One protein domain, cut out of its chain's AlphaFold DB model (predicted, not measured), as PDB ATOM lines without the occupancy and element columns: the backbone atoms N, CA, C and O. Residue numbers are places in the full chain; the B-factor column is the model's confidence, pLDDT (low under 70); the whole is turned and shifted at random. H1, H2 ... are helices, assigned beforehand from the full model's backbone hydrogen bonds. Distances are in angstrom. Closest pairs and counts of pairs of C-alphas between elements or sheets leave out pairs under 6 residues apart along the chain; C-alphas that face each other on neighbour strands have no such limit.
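Overview. This is residues 4 to 55 of the 55 residues of the protein "DUF2897 family protein" of Pseudomonas putida (UniProt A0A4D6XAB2). Two helices, H1 and H2, make the two arms of a wide, open V whose blunt top is the stretched-out link of residues 27 to 33; the arms do not pack on each other, and the space between them is empty. The printed part has 52 residues, with H1 then H2 along the chain and no named strand; the class is all helix. It is extended, with a radius of gyration of the C-alphas of 17.9 A, and only just flat, spanning 50 by 34 by 8 A.

Arrangement. H1, residues 4 to 26, is the longest helix, and it is apart from H2, residues 34 to 53. A short link of 7 residues joins them. Residues 4 to 31, 33 to 39 and 41 to 55 stand free. In H1 and H2 every O i to N i+4 pair is within hydrogen-bond range.

Along the chain. H1 measures 32.8 A from C-alpha 4 at (51.339, -66.099, -10.380) to C-alpha 26 at (34.514, -38.240, -6.558). H2 measures 28.9 A and ends with C-alpha 53 at (34.631, -38.979, -40.979).

Size, cuts and confidence. The two C-alphas farthest apart, those of Tyr 4 and Glu 35, are 52.1 A apart. The printed part has no cut. Its mean pLDDT is 87.2; residues 28, 29, 31 and 55 are under 70.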
ATOM      1  N   TYR A   4      51.278 -67.409 -11.028       93.81
ATOM      2  CA  TYR A   4      51.339 -66.099 -10.380       93.81
ATOM      3  C   TYR A   4      51.103 -64.925 -11.345       93.81
ATOM      4  O   TYR A   4      50.677 -63.858 -10.911       93.81
ATOM      5  N   ALA A   5      51.328 -65.101 -12.653       93.69
ATOM      6  CA  ALA A   5      51.078 -64.050 -13.639       93.69
ATOM      7  C   ALA A   5      49.587 -63.675 -13.706       93.69
ATOM      8  O   ALA A   5      49.258 -62.505 -13.875       93.69
ATOM      9  N   TRP A   6      48.687 -64.643 -13.503       94.69
ATOM     10  CA  TRP A   6      47.246 -64.388 -13.426       94.69
ATOM     11  C   TRP A   6      46.862 -63.572 -12.193       94.69
ATOM     12  O   TRP A   6      46.016 -62.689 -12.289       94.69
ATOM     13  N   LEU A   7      47.511 -63.820 -11.054       95.88
ATOM     14  CA  LEU A   7      47.280 -63.059  -9.828       95.88
ATOM     15  C   LEU A   7      47.727 -61.601  -9.989       95.88
ATOM     16  O   LEU A   7      46.983 -60.686  -9.649       95.88
ATOM     17  N   ILE A   8      48.905 -61.388 -10.579       95.56
ATOM     18  CA  ILE A   8      49.414 -60.045 -10.889       95.56
ATOM     19  C   ILE A   8      48.478 -59.325 -11.867       95.56
ATOM     20  O   ILE A   8      48.163 -58.157 -11.653       95.56
ATOM     21  N   LEU A   9      47.991 -60.017 -12.902       96.19
ATOM     22  CA  LEU A   9      47.044 -59.447 -13.861       96.19
ATOM     23  C   LEU A   9      45.738 -59.019 -13.180       96.19
ATOM     24  O   LEU A   9      45.250 -57.922 -13.435       96.19
ATOM     25  N   LEU A  10      45.194 -59.859 -12.298       96.75
ATOM     26  CA  LEU A  10      43.947 -59.580 -11.588       96.75
ATOM     27  C   LEU A  10      44.108 -58.391 -10.633       96.75
ATOM     28  O   LEU A  10      43.246 -57.518 -10.599       96.75
ATOM     29  N   ILE A  11      45.241 -58.306  -9.930       97.38
ATOM     30  CA  ILE A  11      45.580 -57.150  -9.090       97.38
ATOM     31  C   ILE A  11      45.696 -55.886  -9.939       97.38
ATOM     32  O   ILE A  11      45.064 -54.887  -9.614       97.38
ATOM     33  N   ALA A  12      46.448 -55.924 -11.041       97.50
ATOM     34  CA  ALA A  12      46.621 -54.769 -11.915       97.50
ATOM     35  C   ALA A  12      45.276 -54.275 -12.468       97.50
ATOM     36  O   ALA A  12      44.971 -53.084 -12.391       97.50
ATOM     37  N   LEU A  13      44.436 -55.190 -12.960       97.75
ATOM     38  CA  LEU A  13      43.108 -54.857 -13.466       97.75
ATOM     39  C   LEU A  13      42.206 -54.313 -12.350       97.75
ATOM     40  O   LEU A  13      41.525 -53.309 -12.543       97.75
ATOM     41  N   GLY A  14      42.249 -54.928 -11.167       97.50
ATOM     42  CA  GLY A  14      41.521 -54.482  -9.981       97.50
ATOM     43  C   GLY A  14      41.939 -53.085  -9.520       97.50
ATOM     44  O   GLY A  14      41.077 -52.276  -9.192       97.50
ATOM     45  N   SER A  15      43.232 -52.756  -9.558       97.25
ATOM     46  CA  SER A  15      43.740 -51.418  -9.235       97.25
ATOM     47  C   SER A  15      43.290 -50.369 -10.251       97.25
ATOM     48  O   SER A  15      42.905 -49.272  -9.852       97.25
ATOM     49  N   ILE A  16      43.285 -50.704 -11.545       97.00
ATOM     50  CA  ILE A  16      42.792 -49.806 -12.599       97.00
ATOM     51  C   ILE A  16      41.298 -49.548 -12.402       97.00
ATOM     52  O   ILE A  16      40.877 -48.397 -12.308       97.00
ATOM     53  N   VAL A  17      40.493 -50.608 -12.296       97.00
ATOM     54  CA  VAL A  17      39.037 -50.490 -12.134       97.00
ATOM     55  C   VAL A  17      38.690 -49.780 -10.824       97.00
ATOM     56  O   VAL A  17      37.867 -48.869 -10.829       97.00
ATOM     57  N   GLY A  18      39.349 -50.135  -9.718       95.88
ATOM     58  CA  GLY A  18      39.157 -49.493  -8.419       95.88
ATOM     59  C   GLY A  18      39.509 -48.005  -8.443       95.88
ATOM     60  O   GLY A  18      38.735 -47.184  -7.953       95.88
ATOM     61  N   GLY A  19      40.621 -47.637  -9.088       94.25
ATOM     62  CA  GLY A  19      40.997 -46.238  -9.293       94.25
ATOM     63  C   GLY A  19      39.974 -45.475 -10.137       94.25
ATOM     64  O   GLY A  19      39.560 -44.377  -9.766       94.25
ATOM     65  N   LEU A  20      39.498 -46.072 -11.234       95.56
ATOM     66  CA  LEU A  20      38.470 -45.469 -12.087       95.56
ATOM     67  C   LEU A  20      37.135 -45.285 -11.351       95.56
ATOM     68  O   LEU A  20      36.503 -44.241 -11.511       95.56
ATOM     69  N   MET A  21      36.707 -46.250 -10.528       93.88
ATOM     70  CA  MET A  21      35.488 -46.100  -9.723       93.88
ATOM     71  C   MET A  21      35.636 -44.996  -8.675       93.88
ATOM     72  O   MET A  21      34.739 -44.173  -8.543       93.88
ATOM     73  N   MET A  22      36.790 -44.887  -8.013       92.50
ATOM     74  CA  MET A  22      37.045 -43.791  -7.075       92.50
ATOM     75  C   MET A  22      36.998 -42.415  -7.765       92.50
ATOM     76  O   MET A  22      36.434 -41.462  -7.224       92.50
ATOM     77  N   LEU A  23      37.533 -42.297  -8.985       90.88
ATOM     78  CA  LEU A  23      37.415 -41.070  -9.785       90.88
ATOM     79  C   LEU A  23      35.961 -40.783 -10.178       90.88
ATOM     80  O   LEU A  23      35.509 -39.643 -10.084       90.88
ATOM     81  N   ARG A  24      35.213 -41.810 -10.589       86.69
ATOM     82  CA  ARG A  24      33.787 -41.687 -10.907       86.69
ATOM     83  C   ARG A  24      32.983 -41.198  -9.704       86.69
ATOM     84  O   ARG A  24      32.131 -40.329  -9.868       86.69
ATOM     85  N   ASP A  25      33.252 -41.737  -8.523       84.12
ATOM     86  CA  ASP A  25      32.491 -41.438  -7.309       84.12
ATOM     87  C   ASP A  25      32.836 -40.056  -6.738       84.12
ATOM     88  O   ASP A  25      31.984 -39.382  -6.157       84.12
ATOM     89  N   THR A  26      34.072 -39.593  -6.945       83.19
ATOM     90  CA  THR A  26      34.514 -38.240  -6.558       83.19
ATOM     91  C   THR A  26      34.132 -37.159  -7.570       83.19
ATOM     92  O   THR A  26      34.171 -35.969  -7.235       83.19
ATOM     93  N   ALA A  27      33.724 -37.533  -8.786       79.50
ATOM     94  CA  ALA A  27      33.234 -36.595  -9.783       79.50
ATOM     95  C   ALA A  27      31.927 -35.946  -9.295       79.50
ATOM     96  O   ALA A  27      30.838 -36.522  -9.352       79.50
ATOM     97  N   LYS A  28      32.032 -34.708  -8.801       67.94
ATOM     98  CA  LYS A  28      30.871 -33.895  -8.428       67.94
ATOM     99  C   LYS A  28      29.944 -33.762  -9.635       67.94
ATOM    100  O   LYS A  28      30.388 -33.390 -10.720       67.94
ATOM    101  N   LYS A  29      28.646 -34.019  -9.435       67.44
ATOM    102  CA  LYS A  29      27.622 -33.742 -10.451       67.44
ATOM    103  C   LYS A  29      27.700 -32.257 -10.801       67.44
ATOM    104  O   LYS A  29      27.471 -31.415  -9.935       67.44
ATOM    105  N   LEU A  30      28.062 -31.945 -12.042       71.94
ATOM    106  CA  LEU A  30      28.002 -30.581 -12.559       71.94
ATOM    107  C   LEU A  30      26.526 -30.156 -12.546       71.94
ATOM    108  O   LEU A  30      25.722 -30.829 -13.196       71.94
ATOM    109  N   PRO A  31      26.140 -29.095 -11.813       69.94
ATOM    110  CA  PRO A  31      24.778 -28.579 -11.840       69.94
ATOM    111  C   PRO A  31      24.568 -27.845 -13.169       69.94
ATOM    112  O   PRO A  31      24.634 -26.622 -13.244       69.94
ATOM    113  N   LEU A  32      24.402 -28.611 -14.243       76.19
ATOM    114  CA  LEU A  32      24.064 -28.102 -15.563       76.19
ATOM    115  C   LEU A  32      22.546 -27.979 -15.638       76.19
ATOM    116  O   LEU A  32      21.826 -28.916 -15.291       76.19
ATOM    117  N   THR A  33      22.058 -26.834 -16.103       81.19
ATOM    118  CA  THR A  33      20.649 -26.716 -16.485       81.19
ATOM    119  C   THR A  33      20.371 -27.599 -17.704       81.19
ATOM    120  O   THR A  33      21.287 -27.919 -18.470       81.19
ATOM    121  N   GLU A  34      19.115 -27.999 -17.915       80.25
ATOM    122  CA  GLU A  34      18.740 -28.874 -19.040       80.25
ATOM    123  C   GLU A  34      19.193 -28.310 -20.397       80.25
ATOM    124  O   GLU A  34      19.664 -29.047 -21.265       80.25
ATOM    125  N   GLU A  35      19.153 -26.985 -20.556       81.06
ATOM    126  CA  GLU A  35      19.637 -26.310 -21.760       81.06
ATOM    127  C   GLU A  35      21.154 -26.436 -21.960       81.06
ATOM    128  O   GLU A  35      21.624 -26.612 -23.087       81.06
ATOM    129  N   GLN A  36      21.943 -26.354 -20.886       83.50
ATOM    130  CA  GLN A  36      23.397 -26.507 -20.960       83.50
ATOM    131  C   GLN A  36      23.784 -27.955 -21.257       83.50
ATOM    132  O   GLN A  36      24.684 -28.193 -22.064       83.50
ATOM    133  N   LEU A  37      23.076 -28.915 -20.657       86.38
ATOM    134  CA  LEU A  37      23.264 -30.336 -20.930       86.38
ATOM    135  C   LEU A  37      23.006 -30.640 -22.413       86.38
ATOM    136  O   LEU A  37      23.830 -31.272 -23.073       86.38
ATOM    137  N   ARG A  38      21.904 -30.118 -22.966       85.62
ATOM    138  CA  ARG A  38      21.536 -30.314 -24.372       85.62
ATOM    139  C   ARG A  38      22.591 -29.762 -25.336       85.62
ATOM    140  O   ARG A  38      22.991 -30.469 -26.257       85.62
ATOM    141  N   LYS A  39      23.141 -28.573 -25.061       87.31
ATOM    142  CA  LYS A  39      24.251 -27.996 -25.847       87.31
ATOM    143  C   LYS A  39      25.530 -28.837 -25.785       87.31
ATOM    144  O   LYS A  39      26.253 -28.919 -26.774       87.31
ATOM    145  N   VAL A  40      25.841 -29.448 -24.638       87.94
ATOM    146  CA  VAL A  40      27.005 -30.346 -24.509       87.94
ATOM    147  C   VAL A  40      26.796 -31.617 -25.331       87.94
ATOM    148  O   VAL A  40      27.702 -32.018 -26.056       87.94
ATOM    149  N   HIS A  41      25.603 -32.209 -25.280       86.62
ATOM    150  CA  HIS A  41      25.279 -33.388 -26.082       86.62
ATOM    151  C   HIS A  41      25.337 -33.113 -27.588       86.62
ATOM    152  O   HIS A  41      25.929 -33.903 -28.317       86.62
ATOM    153  N   GLU A  42      24.797 -31.982 -28.047       90.12
ATOM    154  CA  GLU A  42      24.873 -31.570 -29.456       90.12
ATOM    155  C   GLU A  42      26.330 -31.406 -29.921       90.12
ATOM    156  O   GLU A  42      26.696 -31.866 -31.003       90.12
ATOM    157  N   ARG A  43      27.193 -30.817 -29.082       90.06
ATOM    158  CA  ARG A  43      28.625 -30.659 -29.383       90.06
ATOM    159  C   ARG A  43      29.380 -31.984 -29.405       90.06
ATOM    160  O   ARG A  43      30.215 -32.166 -30.285       90.06
ATOM    161  N   ASN A  44      29.100 -32.886 -28.465       89.00
ATOM    162  CA  ASN A  44      29.716 -34.212 -28.452       89.00
ATOM    163  C   ASN A  44      29.301 -35.013 -29.687       89.00
ATOM    164  O   ASN A  44      30.165 -35.541 -30.369       89.00
ATOM    165  N   ALA A  45      28.014 -35.003 -30.048       88.62
ATOM    166  CA  ALA A  45      27.532 -35.686 -31.246       88.62
ATOM    167  C   ALA A  45      28.176 -35.137 -32.532       88.62
ATOM    168  O   ALA A  45      28.510 -35.899 -33.437       88.62
ATOM    169  N   ALA A  46      28.383 -33.819 -32.612       88.38
ATOM    170  CA  ALA A  46      29.086 -33.202 -33.734       88.38
ATOM    171  C   ALA A  46      30.575 -33.592 -33.786       88.38
ATOM    172  O   ALA A  46      31.108 -33.810 -34.872       88.38
ATOM    173  N   ALA A  47      31.241 -33.685 -32.631       88.75
ATOM    174  CA  ALA A  47      32.629 -34.131 -32.545       88.75
ATOM    175  C   ALA A  47      32.768 -35.614 -32.927       88.75
ATOM    176  O   ALA A  47      33.609 -35.941 -33.755       88.75
ATOM    177  N   ASP A  48      31.881 -36.476 -32.423       87.81
ATOM    178  CA  ASP A  48      31.851 -37.907 -32.744       87.81
ATOM    179  C   ASP A  48      31.618 -38.146 -34.243       87.81
ATOM    180  O   ASP A  48      32.264 -38.994 -34.857       87.81
ATOM    181  N   ALA A  49      30.718 -37.371 -34.859       87.12
ATOM    182  CA  ALA A  49      30.472 -37.438 -36.297       87.12
ATOM    183  C   ALA A  49      31.699 -37.014 -37.118       87.12
ATOM    184  O   ALA A  49      31.946 -37.578 -38.182       87.12
ATOM    185  N   LYS A  50      32.471 -36.036 -36.628       86.50
ATOM    186  CA  LYS A  50      33.699 -35.581 -37.280       86.50
ATOM    187  C   LYS A  50      34.818 -36.618 -37.158       86.50
ATOM    188  O   LYS A  50      35.407 -36.979 -38.168       86.50
ATOM    189  N   ASP A  51      35.029 -37.167 -35.966       84.69
ATOM    190  CA  ASP A  51      36.002 -38.243 -35.735       84.69
ATOM    191  C   ASP A  51      35.673 -39.506 -36.550       84.69
ATOM    192  O   ASP A  51      36.573 -40.233 -36.962       84.69
ATOM    193  N   ALA A  52      34.388 -39.776 -36.804       83.19
ATOM    194  CA  ALA A  52      33.957 -40.868 -37.673       83.19
ATOM    195  C   ALA A  52      34.222 -40.607 -39.166       83.19
ATOM    196  O   ALA A  52      34.369 -41.566 -39.918       83.19
ATOM    197  N   GLN A  53      34.269 -39.343 -39.603       80.19
ATOM    198  CA  GLN A  53      34.631 -38.979 -40.979       80.19
ATOM    199  C   GLN A  53      36.145 -38.988 -41.212       80.19
ATOM    200  O   GLN A  53      36.576 -39.261 -42.329       80.19
ATOM    201  N   ASP A  54      36.936 -38.716 -40.172       75.94
ATOM    202  CA  ASP A  54      38.404 -38.712 -40.231       75.94
ATOM    203  C   ASP A  54      39.024 -40.129 -40.102       75.94
ATOM    204  O   ASP A  54      40.252 -40.262 -40.115       75.94
ATOM    205  N   ARG A  55      38.206 -41.187 -39.970       58.59
ATOM    206  CA  ARG A  55      38.631 -42.583 -39.737       58.59
ATOM    207  C   ARG A  55      38.610 -43.477 -40.971       58.59
ATOM    208  O   ARG A  55      37.693 -43.337 -41.808       58.59
TER     209      ARG A  55